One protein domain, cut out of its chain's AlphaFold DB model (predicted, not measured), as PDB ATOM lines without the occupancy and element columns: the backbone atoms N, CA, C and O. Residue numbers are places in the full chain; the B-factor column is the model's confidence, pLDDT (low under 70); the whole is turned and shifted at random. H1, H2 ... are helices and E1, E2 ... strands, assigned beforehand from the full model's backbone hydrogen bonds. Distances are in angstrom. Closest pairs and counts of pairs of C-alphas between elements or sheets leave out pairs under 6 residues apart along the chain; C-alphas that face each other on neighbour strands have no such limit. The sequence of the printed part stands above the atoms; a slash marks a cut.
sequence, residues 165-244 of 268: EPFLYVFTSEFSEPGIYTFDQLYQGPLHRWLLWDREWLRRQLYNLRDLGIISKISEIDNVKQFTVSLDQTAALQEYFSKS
ATOM      1  N   GLU A 165       5.222 -25.728 -18.342       95.31
ATOM      2  CA  GLU A 165       3.852 -25.907 -17.834       95.31
ATOM      3  C   GLU A 165       3.580 -27.311 -17.254       95.31
ATOM      4  O   GLU A 165       3.121 -27.396 -16.109       95.31
ATOM      5  N   PRO A 166       3.893 -28.427 -17.948       96.94
ATOM      6  CA  PRO A 166       3.789 -29.748 -17.334       96.94
ATOM      7  C   PRO A 166       4.777 -29.940 -16.187       96.94
ATOM      8  O   PRO A 166       4.444 -30.643 -15.234       96.94
ATOM      9  N   PHE A 167       5.967 -29.333 -16.241       97.94
ATOM     10  CA  PHE A 167       6.891 -29.376 -15.112       97.94
ATOM     11  C   PHE A 167       6.295 -28.727 -13.872       97.94
ATOM     12  O   PHE A 167       6.263 -29.376 -12.831       97.94
ATOM     13  N   LEU A 168       5.761 -27.510 -13.985       97.38
ATOM     14  CA  LEU A 168       5.087 -26.819 -12.895       97.38
ATOM     15  C   LEU A 168       3.980 -27.697 -12.312       97.38
ATOM     16  O   LEU A 168       3.928 -27.892 -11.099       97.38
ATOM     17  N   TYR A 169       3.127 -28.261 -13.173       98.06
ATOM     18  CA  TYR A 169       2.022 -29.113 -12.749       98.06
ATOM     19  C   TYR A 169       2.494 -30.347 -11.967       98.06
ATOM     20  O   TYR A 169       1.988 -30.623 -10.879       98.06
ATOM     21  N   VAL A 170       3.456 -31.100 -12.510       98.38
ATOM     22  CA  VAL A 170       3.937 -32.347 -11.893       98.38
ATOM     23  C   VAL A 170       4.767 -32.049 -10.646       98.38
ATOM     24  O   VAL A 170       4.576 -32.703  -9.626       98.38
ATOM     25  N   PHE A 171       5.631 -31.032 -10.687       98.50
ATOM     26  CA  PHE A 171       6.412 -30.576  -9.536       98.50
ATOM     27  C   PHE A 171       5.497 -30.255  -8.357       98.50
ATOM     28  O   PHE A 171       5.649 -30.817  -7.278       98.50
ATOM     29  N   THR A 172       4.495 -29.409  -8.579       97.31
ATOM     30  CA  THR A 172       3.555 -29.013  -7.526       97.31
ATOM     31  C   THR A 172       2.596 -30.135  -7.122       97.31
ATOM     32  O   THR A 172       2.014 -30.074  -6.047       97.31
ATOM     33  N   SER A 173       2.452 -31.191  -7.931       96.88
ATOM     34  CA  SER A 173       1.747 -32.407  -7.518       96.88
ATOM     35  C   SER A 173       2.580 -33.295  -6.589       96.88
ATOM     36  O   SER A 173       2.001 -33.954  -5.731       96.88
ATOM     37  N   GLU A 174       3.902 -33.359  -6.780       97.69
ATOM     38  CA  GLU A 174       4.819 -34.160  -5.951       97.69
ATOM     39  C   GLU A 174       5.234 -33.434  -4.665       97.69
ATOM     40  O   GLU A 174       5.449 -34.062  -3.630       97.69
ATOM     41  N   PHE A 175       5.308 -32.106  -4.722       97.06
ATOM     42  CA  PHE A 175       5.648 -31.219  -3.613       97.06
ATOM     43  C   PHE A 175       4.444 -30.331  -3.282       97.06
ATOM     44  O   PHE A 175       4.503 -29.109  -3.394       97.06
ATOM     45  N   SER A 176       3.316 -30.972  -2.956       89.69
ATOM     46  CA  SER A 176       2.007 -30.315  -2.834       89.69
ATOM     47  C   SER A 176       1.847 -29.430  -1.604       89.69
ATOM     48  O   SER A 176       0.969 -28.572  -1.593       89.69
ATOM     49  N   GLU A 177       2.671 -29.645  -0.579       90.06
ATOM     50  CA  GLU A 177       2.635 -28.893   0.671       90.06
ATOM     51  C   GLU A 177       3.802 -27.895   0.724       90.06
ATOM     52  O   GLU A 177       4.925 -28.234   0.338       90.06
ATOM     53  N   PRO A 178       3.596 -26.672   1.236       95.19
ATOM     54  CA  PRO A 178       4.702 -25.772   1.533       95.19
ATOM     55  C   PRO A 178       5.696 -26.421   2.505       95.19
ATOM     56  O   PRO A 178       5.318 -26.947   3.555       95.19
ATOM     57  N   GLY A 179       6.983 -26.381   2.176       96.50
ATOM     58  CA  GLY A 179       7.987 -27.123   2.929       96.50
ATOM     59  C   GLY A 179       9.386 -27.072   2.332       96.50
ATOM     60  O   GLY A 179       9.616 -26.519   1.256       96.50
ATOM     61  N   ILE A 180      10.340 -27.646   3.067       97.19
ATOM     62  CA  ILE A 180      11.728 -27.808   2.627       97.19
ATOM     63  C   ILE A 180      11.885 -29.208   2.044       97.19
ATOM     64  O   ILE A 180      11.581 -30.200   2.705       97.19
ATOM     65  N   TYR A 181      12.407 -29.271   0.826       97.62
ATOM     66  CA  TYR A 181      12.637 -30.500   0.082       97.62
ATOM     67  C   TYR A 181      14.065 -30.543  -0.449       97.62
ATOM     68  O   TYR A 181      14.724 -29.517  -0.607       97.62
ATOM     69  N   THR A 182      14.550 -31.740  -0.739       96.69
ATOM     70  CA  THR A 182      15.905 -31.981  -1.241       96.69
ATOM     71  C   THR A 182      15.912 -32.197  -2.748       96.69
ATOM     72  O   THR A 182      14.936 -32.657  -3.343       96.69
ATOM     73  N   PHE A 183      17.049 -31.918  -3.379       96.38
ATOM     74  CA  PHE A 183      17.257 -32.246  -4.791       96.38
ATOM     75  C   PHE A 183      17.194 -33.759  -5.028       96.38
ATOM     76  O   PHE A 183      16.694 -34.201  -6.060       96.38
ATOM     77  N   ASP A 184      17.615 -34.565  -4.053       95.69
ATOM     78  CA  ASP A 184      17.504 -36.018  -4.137       95.69
ATOM     79  C   ASP A 184      16.044 -36.478  -4.205       95.69
ATOM     80  O   ASP A 184      15.731 -37.347  -5.014       95.69
ATOM     81  N   GLN A 185      15.121 -35.862  -3.453       97.12
ATOM     82  CA  GLN A 185      13.685 -36.149  -3.595       97.12
ATOM     83  C   GLN A 185      13.173 -35.832  -5.009       97.12
ATOM     84  O   GLN A 185      12.405 -36.611  -5.569       97.12
ATOM     85  N   LEU A 186      13.632 -34.734  -5.616       97.38
ATOM     86  CA  LEU A 186      13.295 -34.374  -6.998       97.38
ATOM     87  C   LEU A 186      13.837 -35.398  -8.008       97.38
ATOM     88  O   LEU A 186      13.103 -35.853  -8.885       97.38
ATOM     89  N   TYR A 187      15.108 -35.785  -7.876       96.00
ATOM     90  CA  TYR A 187      15.774 -36.702  -8.806       96.00
ATOM     91  C   TYR A 187      15.384 -38.168  -8.609       96.00
ATOM     92  O   TYR A 187      15.476 -38.956  -9.544       96.00
ATOM     93  N   GLN A 188      14.934 -38.558  -7.420       96.06
ATOM     94  CA  GLN A 188      14.382 -39.892  -7.182       96.06
ATOM     95  C   GLN A 188      12.876 -39.965  -7.456       96.06
ATOM     96  O   GLN A 188      12.313 -41.056  -7.425       96.06
ATOM     97  N   GLY A 189      12.233 -38.831  -7.738       96.56
ATOM     98  CA  GLY A 189      10.800 -38.741  -7.968       96.56
ATOM     99  C   GLY A 189      10.369 -38.914  -9.432       96.56
ATOM    100  O   GLY A 189      11.197 -39.091 -10.338       96.56
ATOM    101  N   PRO A 190       9.052 -38.805  -9.687       97.75
ATOM    102  CA  PRO A 190       8.442 -38.963 -11.009       97.75
ATOM    103  C   PRO A 190       9.005 -38.060 -12.104       97.75
ATOM    104  O   PRO A 190       9.118 -38.485 -13.256       97.75
ATOM    105  N   LEU A 191       9.393 -36.831 -11.754       98.19
ATOM    106  CA  LEU A 191       9.923 -35.855 -12.704       98.19
ATOM    107  C   LEU A 191      11.147 -36.399 -13.449       98.19
ATOM    108  O   LEU A 191      11.224 -36.316 -14.672       98.19
ATOM    109  N   HIS A 192      12.078 -37.015 -12.724       98.00
ATOM    110  CA  HIS A 192      13.281 -37.583 -13.321       98.00
ATOM    111  C   HIS A 192      13.088 -39.046 -13.728       98.00
ATOM    112  O   HIS A 192      13.462 -39.433 -14.833       98.00
ATOM    113  N   ARG A 193      12.489 -39.877 -12.867       98.06
ATOM    114  CA  ARG A 193      12.460 -41.331 -13.090       98.06
ATOM    115  C   ARG A 193      11.387 -41.791 -14.061       98.06
ATOM    116  O   ARG A 193      11.565 -42.819 -14.704       98.06
ATOM    117  N   TRP A 194      10.273 -41.072 -14.149       97.94
ATOM    118  CA  TRP A 194       9.143 -41.482 -14.982       97.94
ATOM    119  C   TRP A 194       9.079 -40.666 -16.263       97.94
ATOM    120  O   TRP A 194       8.964 -41.220 -17.352       97.94
ATOM    121  N   LEU A 195       9.169 -39.343 -16.132       98.44
ATOM    122  CA  LEU A 195       9.108 -38.431 -17.272       98.44
ATOM    123  C   LEU A 195      10.449 -38.320 -17.998       98.44
ATOM    124  O   LEU A 195      10.472 -37.835 -19.128       98.44
ATOM    125  N   LEU A 196      11.526 -38.852 -17.406       98.31
ATOM    126  CA  LEU A 196      12.887 -38.851 -17.947       98.31
ATOM    127  C   LEU A 196      13.374 -37.428 -18.240       98.31
ATOM    128  O   LEU A 196      14.034 -37.184 -19.250       98.31
ATOM    129  N   TRP A 197      13.016 -36.477 -17.375       98.38
ATOM    130  CA  TRP A 197      13.530 -35.119 -17.483       98.38
ATOM    131  C   TRP A 197      14.962 -35.031 -16.975       98.38
ATOM    132  O   TRP A 197      15.294 -35.594 -15.934       98.38
ATOM    133  N   ASP A 198      15.815 -34.335 -17.721       97.50
ATOM    134  CA  ASP A 198      17.229 -34.167 -17.389       97.50
ATOM    135  C   ASP A 198      17.449 -33.434 -16.045       97.50
ATOM    136  O   ASP A 198      16.672 -32.557 -15.663       97.50
ATOM    137  N   ARG A 199      18.519 -33.781 -15.313       96.81
ATOM    138  CA  ARG A 199      18.785 -33.228 -13.972       96.81
ATOM    139  C   ARG A 199      19.198 -31.765 -13.993       96.81
ATOM    140  O   ARG A 199      18.766 -31.020 -13.111       96.81
ATOM    141  N   GLU A 200      20.013 -31.360 -14.965       95.88
ATOM    142  CA  GLU A 200      20.412 -29.959 -15.109       95.88
ATOM    143  C   GLU A 200      19.237 -29.124 -15.607       95.88
ATOM    144  O   GLU A 200      19.016 -28.016 -15.125       95.88
ATOM    145  N   TRP A 201      18.416 -29.669 -16.508       97.06
ATOM    146  CA  TRP A 201      17.154 -29.035 -16.875       97.06
ATOM    147  C   TRP A 201      16.235 -28.841 -15.661       97.06
ATOM    148  O   TRP A 201      15.821 -27.714 -15.398       97.06
ATOM    149  N   LEU A 202      15.985 -29.888 -14.866       98.06
ATOM    150  CA  LEU A 202      15.177 -29.805 -13.643       98.06
ATOM    151  C   LEU A 202      15.733 -28.777 -12.652       98.06
ATOM    152  O   LEU A 202      14.973 -27.971 -12.117       98.06
ATOM    153  N   ARG A 203      17.056 -28.771 -12.440       96.44
ATOM    154  CA  ARG A 203      17.730 -27.792 -11.580       96.44
ATOM    155  C   ARG A 203      17.451 -26.367 -12.042       96.44
ATOM    156  O   ARG A 203      17.046 -25.540 -11.229       96.44
ATOM    157  N   ARG A 204      17.614 -26.084 -13.337       95.06
ATOM    158  CA  ARG A 204      17.308 -24.769 -13.920       95.06
ATOM    159  C   ARG A 204      15.843 -24.385 -13.719       95.06
ATOM    160  O   ARG A 204      15.564 -23.251 -13.332       95.06
ATOM    161  N   GLN A 205      14.914 -25.329 -13.867       96.31
ATOM    162  CA  GLN A 205      13.495 -25.041 -13.658       96.31
ATOM    163  C   GLN A 205      13.147 -24.685 -12.203       96.31
ATOM    164  O   GLN A 205      12.237 -23.885 -11.986       96.31
ATOM    165  N   LEU A 206      13.891 -25.174 -11.200       96.75
ATOM    166  CA  LEU A 206      13.719 -24.713  -9.813       96.75
ATOM    167  C   LEU A 206      13.987 -23.209  -9.676       96.75
ATOM    168  O   LEU A 206      13.282 -22.520  -8.939       96.75
ATOM    169  N   TYR A 207      14.977 -22.679 -10.395       94.62
ATOM    170  CA  TYR A 207      15.262 -21.245 -10.392       94.62
ATOM    171  C   TYR A 207      14.165 -20.433 -11.088       94.62
ATOM    172  O   TYR A 207      13.800 -19.379 -10.575       94.62
ATOM    173  N   ASN A 208      13.572 -20.949 -12.168       93.44
ATOM    174  CA  ASN A 208      12.392 -20.330 -12.782       93.44
ATOM    175  C   ASN A 208      11.205 -20.293 -11.797       93.44
ATOM    176  O   ASN A 208      10.547 -19.267 -11.643       93.44
ATOM    177  N   LEU A 209      10.966 -21.376 -11.046       94.94
ATOM    178  CA  LEU A 209       9.952 -21.388  -9.980       94.94
ATOM    179  C   LEU A 209      10.261 -20.396  -8.855       94.94
ATOM    180  O   LEU A 209       9.335 -19.849  -8.252       94.94
ATOM    181  N   ARG A 210      11.544 -20.164  -8.558       94.38
ATOM    182  CA  ARG A 210      11.957 -19.151  -7.584       94.38
ATOM    183  C   ARG A 210      11.633 -17.744  -8.067       94.38
ATOM    184  O   ARG A 210      11.078 -16.960  -7.304       94.38
ATOM    185  N   ASP A 211      11.933 -17.442  -9.323       90.69
ATOM    186  CA  ASP A 211      11.645 -16.132  -9.915       90.69
ATOM    187  C   ASP A 211      10.129 -15.870 -10.004       90.69
ATOM    188  O   ASP A 211       9.675 -14.734  -9.874       90.69
ATOM    189  N   LEU A 212       9.325 -16.932 -10.116       90.00
ATOM    190  CA  LEU A 212       7.864 -16.864 -10.049       90.00
ATOM    191  C   LEU A 212       7.298 -16.756  -8.623       90.00
ATOM    192  O   LEU A 212       6.094 -16.540  -8.485       90.00
ATOM    193  N   GLY A 213       8.125 -16.885  -7.581       92.06
ATOM    194  CA  GLY A 213       7.706 -16.841  -6.174       92.06
ATOM    195  C   GLY A 213       7.099 -18.144  -5.639       92.06
ATOM    196  O   GLY A 213       6.633 -18.183  -4.503       92.06
ATOM    197  N   ILE A 214       7.121 -19.223  -6.426       94.75
ATOM    198  CA  ILE A 214       6.609 -20.548  -6.031       94.75
ATOM    199  C   ILE A 214       7.610 -21.241  -5.093       94.75
ATOM    200  O   ILE A 214       7.226 -21.880  -4.107       94.75
ATOM    201  N   ILE A 215       8.906 -21.068  -5.370       96.44
ATOM    202  CA  ILE A 215      10.004 -21.413  -4.463       96.44
ATOM    203  C   ILE A 215      10.530 -20.129  -3.809       96.44
ATOM    204  O   ILE A 215      10.897 -19.182  -4.494       96.44
ATOM    205  N   SER A 216      10.644 -20.090  -2.483       95.75
ATOM    206  CA  SER A 216      11.207 -18.919  -1.786       95.75
ATOM    207  C   SER A 216      12.728 -18.967  -1.676       95.75
ATOM    208  O   SER A 216      13.389 -17.929  -1.613       95.75
ATOM    209  N   LYS A 217      13.312 -20.170  -1.650       95.69
ATOM    210  CA  LYS A 217      14.749 -20.358  -1.436       95.69
ATOM    211  C   LYS A 217      15.275 -21.604  -2.136       95.69
ATOM    212  O   LYS A 217      14.626 -22.644  -2.131       95.69
ATOM    213  N   ILE A 218      16.491 -21.495  -2.664       96.19
ATOM    214  CA  ILE A 218      17.309 -22.609  -3.155       96.19
ATOM    215  C   ILE A 218      18.666 -22.510  -2.458       96.19
ATOM    216  O   ILE A 218      19.224 -21.416  -2.350       96.19
ATOM    217  N   SER A 219      19.168 -23.633  -1.957       94.38
ATOM    218  CA  SER A 219      20.463 -23.753  -1.292       94.38
ATOM    219  C   SER A 219      21.217 -24.934  -1.887       94.38
ATOM    220  O   SER A 219      20.725 -26.055  -1.831       94.38
ATOM    221  N   GLU A 220      22.412 -24.678  -2.415       91.50
ATOM    222  CA  GLU A 220      23.327 -25.681  -2.974       91.50
ATOM    223  C   GLU A 220      24.715 -25.504  -2.333       91.50
ATOM    224  O   GLU A 220      25.663 -25.097  -2.997       91.50
ATOM    225  N   ILE A 221      24.819 -25.719  -1.018       83.44
ATOM    226  CA  ILE A 221      26.063 -25.505  -0.257       83.44
ATOM    227  C   ILE A 221      26.557 -26.849   0.272       83.44
ATOM    228  O   ILE A 221      25.782 -27.590   0.879       83.44
ATOM    229  N   ASP A 222      27.843 -27.138   0.072       81.94
ATOM    230  CA  ASP A 222      28.514 -28.366   0.508       81.94
ATOM    231  C   ASP A 222      27.720 -29.631   0.118       81.94
ATOM    232  O   ASP A 222      27.504 -29.908  -1.063       81.94
ATOM    233  N   ASN A 223      27.244 -30.377   1.120       78.06
ATOM    234  CA  ASN A 223      26.449 -31.595   0.968       78.06
ATOM    235  C   ASN A 223      24.930 -31.347   1.047       78.06
ATOM    236  O   ASN A 223      24.153 -32.298   0.992       78.06
ATOM    237  N   VAL A 224      24.481 -30.097   1.205       80.62
ATOM    238  CA  VAL A 224      23.064 -29.748   1.377       80.62
ATOM    239  C   VAL A 224      22.536 -29.062   0.121       80.62
ATOM    240  O   VAL A 224      22.732 -27.863  -0.099       80.62
ATOM    241  N   LYS A 225      21.809 -29.840  -0.688       94.56
ATOM    242  CA  LYS A 225      21.057 -29.359  -1.853       94.56
ATOM    243  C   LYS A 225      19.558 -29.432  -1.581       94.56
ATOM    244  O   LYS A 225      18.967 -30.513  -1.611       94.56
ATOM    245  N   GLN A 226      18.947 -28.282  -1.307       96.81
ATOM    246  CA  GLN A 226      17.540 -28.180  -0.917       96.81
ATOM    247  C   GLN A 226      16.853 -26.935  -1.483       96.81
ATOM    248  O   GLN A 226      17.496 -25.928  -1.782       96.81
ATOM    249  N   PHE A 227      15.532 -26.995  -1.588       97.62
ATOM    250  CA  PHE A 227      14.667 -25.895  -1.998       97.62
ATOM    251  C   PHE A 227      13.449 -25.792  -1.073       97.62
ATOM    252  O   PHE A 227      13.064 -26.761  -0.420       97.62
ATOM    253  N   THR A 228      12.853 -24.604  -0.994       97.88
ATOM    254  CA  THR A 228      11.693 -24.330  -0.135       97.88
ATOM    255  C   THR A 228      10.488 -23.944  -0.982       97.88
ATOM    256  O   THR A 228      10.457 -22.854  -1.555       97.88
ATOM    257  N   VAL A 229       9.495 -24.830  -1.051       97.62
ATOM    258  CA  VAL A 229       8.206 -24.580  -1.712       97.62
ATOM    259  C   VAL A 229       7.342 -23.735  -0.785       97.62
ATOM    260  O   VAL A 229       7.250 -24.021   0.406       97.62
ATOM    261  N   SER A 230       6.758 -22.663  -1.317       95.94
ATOM    262  CA  SER A 230       6.010 -21.676  -0.517       95.94
ATOM    263  C   SER A 230       4.505 -21.705  -0.755       95.94
ATOM    264  O   SER A 230       3.756 -21.172   0.056       95.94
ATOM    265  N   LEU A 231       4.068 -22.326  -1.850       95.44
ATOM    266  CA  LEU A 231       2.675 -22.381  -2.274       95.44
ATOM    267  C   LEU A 231       2.240 -23.835  -2.441       95.44
ATOM    268  O   LEU A 231       3.032 -24.666  -2.882       95.44
ATOM    269  N   ASP A 232       0.976 -24.116  -2.134       95.12
ATOM    270  CA  ASP A 232       0.355 -25.374  -2.541       95.12
ATOM    271  C   ASP A 232       0.140 -25.425  -4.063       95.12
ATOM    272  O   ASP A 232       0.309 -24.434  -4.784       95.12
ATOM    273  N   GLN A 233      -0.266 -26.592  -4.566       95.19
ATOM    274  CA  GLN A 233      -0.453 -26.805  -6.000       95.19
ATOM    275  C   GLN A 233      -1.446 -25.838  -6.654       95.19
ATOM    276  O   GLN A 233      -1.211 -25.363  -7.766       95.19
ATOM    277  N   THR A 234      -2.568 -25.555  -5.993       94.75
ATOM    278  CA  THR A 234      -3.607 -24.698  -6.577       94.75
ATOM    279  C   THR A 234      -3.120 -23.256  -6.623       94.75
ATOM    280  O   THR A 234      -3.217 -22.618  -7.671       94.75
ATOM    281  N   ALA A 235      -2.546 -22.771  -5.521       95.31
ATOM    282  CA  ALA A 235      -1.990 -21.430  -5.420       95.31
ATOM    283  C   ALA A 235      -0.838 -21.212  -6.414       95.31
ATOM    284  O   ALA A 235      -0.806 -20.187  -7.087       95.31
ATOM    285  N   ALA A 236       0.063 -22.184  -6.581       95.19
ATOM    286  CA  ALA A 236       1.168 -22.086  -7.533       95.19
ATOM    287  C   ALA A 236       0.692 -21.994  -8.995       95.19
ATOM    288  O   ALA A 236       1.211 -21.188  -9.768       95.19
ATOM    289  N   LEU A 237      -0.319 -22.787  -9.376       95.00
ATOM    290  CA  LEU A 237      -0.916 -22.714 -10.712       95.00
ATOM    291  C   LEU A 237      -1.646 -21.384 -10.931       95.00
ATOM    292  O   LEU A 237      -1.495 -20.779 -11.990       95.00
ATOM    293  N   GLN A 238      -2.403 -20.904  -9.940       94.44
ATOM    294  CA  GLN A 238      -3.061 -19.594 -10.003       94.44
ATOM    295  C   GLN A 238      -2.044 -18.460 -10.147       94.44
ATOM    296  O   GLN A 238      -2.210 -17.604 -11.013       94.44
ATOM    297  N   GLU A 239      -0.975 -18.482  -9.350       92.25
ATOM    298  CA  GLU A 239       0.108 -17.502  -9.408       92.25
ATOM    299  C   GLU A 239       0.730 -17.474 -10.809       92.25
ATOM    300  O   GLU A 239       0.807 -16.415 -11.432       92.25
ATOM    301  N   TYR A 240       1.089 -18.640 -11.354       92.00
ATOM    302  CA  TYR A 240       1.659 -18.751 -12.697       92.00
ATOM    303  C   TYR A 240       0.708 -18.241 -13.789       92.00
ATOM    304  O   TYR A 240       1.095 -17.407 -14.611       92.00
ATOM    305  N   PHE A 241      -0.545 -18.701 -13.799       91.00
ATOM    306  CA  PHE A 241      -1.497 -18.318 -14.841       91.00
ATOM    307  C   PHE A 241      -1.999 -16.873 -14.706       91.00
ATOM    308  O   PHE A 241      -2.398 -16.282 -15.706       91.00
ATOM    309  N   SER A 242      -1.931 -16.261 -13.519       88.12
ATOM    310  CA  SER A 242      -2.264 -14.841 -13.333       88.12
ATOM    311  C   SER A 242      -1.223 -13.895 -13.948       88.12
ATOM    312  O   SER A 242      -1.568 -12.809 -14.414       88.12
ATOM    313  N   LYS A 243       0.042 -14.326 -14.045       79.44
ATOM    314  CA  LYS A 243       1.164 -13.556 -14.613       79.44
ATOM    315  C   LYS A 243       1.219 -13.595 -16.154       79.44
ATOM    316  O   LYS A 243       2.254 -13.297 -16.748       79.44
ATOM    317  N   SER A 244       0.110 -13.937 -16.823       57.69
ATOM    318  CA  SER A 244       0.072 -14.408 -18.223       57.69
ATOM    319  C   SER A 244       0.582 -13.452 -19.310       57.69
ATOM    320  O   SER A 244       0.793 -13.909 -20.434       57.69
TER     321      SER A 244
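What this domain is: This is residues 165 to 244 of the 268 residues of an uncharacterized protein of Levilinea saccharolytica (UniProt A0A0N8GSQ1). A small antiparallel sheet of three strands has one face covered in part by helices H4 and H2, and no helix on its other face; H4 crosses slantwise over E3 and E2, while H2 lies beside the strands. H1 packs on H3 and, running the opposite way, on H5; the turn of the E2 and E3 hairpin and the end of the printed part after H5 are the far ends of the whole. The printed part has 80 residues, with five named helices and three named strands in the order H1 E1 H2 H3 H4 E2 E3 H5, and the sheet order is E1, E3, E2. The class is mixed, helices and strands, in two layers, the helices H2 and H4 on one face of the sheet. The whole is compact, with a radius of gyration of the C-alphas of 11.8 A and spans of 35 by 26 by 20 A.

How they stand to each other: H1, residues 165 to 174, touches H5, residues 233 to 242, at a shallow tilt of 22 degrees, opposite ways; their closest C-alphas, Thr 172 and Gln 233, are 4.8 A apart. H1 also touches H3, residues 190 to 193, with the C-alphas of Val 170 and Leu 191 closest at 7.0 A. E1, residues 179 to 182, is the antiparallel neighbour of E3, residues 224 to 229; N 181 and O 227 are 2.9 A apart, within hydrogen-bond range. H2, residues 183 to 188, is on the sheet at a height of 7.6 A, over none of its strands. H4, residues 199 to 211, is on the same face at a height of 10.3 A, over E3 and E2, residues 215 to 221; its line stands at 35 degrees to E2 on the local plane. The closest C-alphas of H4 and E2, Leu 209 and Ile 215, are 5.5 A apart. H1 and H4 are close but not clearly touching, about perpendicular at 89 degrees, with the C-alphas of Leu 168 and Leu 209 closest at 7.9 A. E2 and E3 form a hairpin, with N 226 and O 219 at 2.9 A, within hydrogen-bond range. H4 and H5 are apart. Every O i to N i+4 pair is within hydrogen-bond range in H1, H2 and H5, and 8 of 9 are in H4; H3 is too short for such a pair.

Where its parts are: H1 begins at C-alpha 165, (3.852, -25.907, -17.834), and is 14.5 A long. E1 is 10.2 A, H2 8.5 A and H3 5.1 A. H4 is 19.0 A long and ends at C-alpha 211, (11.645, -16.132, -9.915). E2 is 17.1 A and E3 16.0 A. H5 is 14.1 A long and ends at C-alpha 242, (-2.264, -14.841, -13.333).

The domain as a whole: The two C-alphas farthest apart, Asn 223 and Ser 244, are 36.9 A apart. The printed part has no cut, and its links between named elements are tight. The mean pLDDT of the printed part is 94.3; residue 244 alone is under 70.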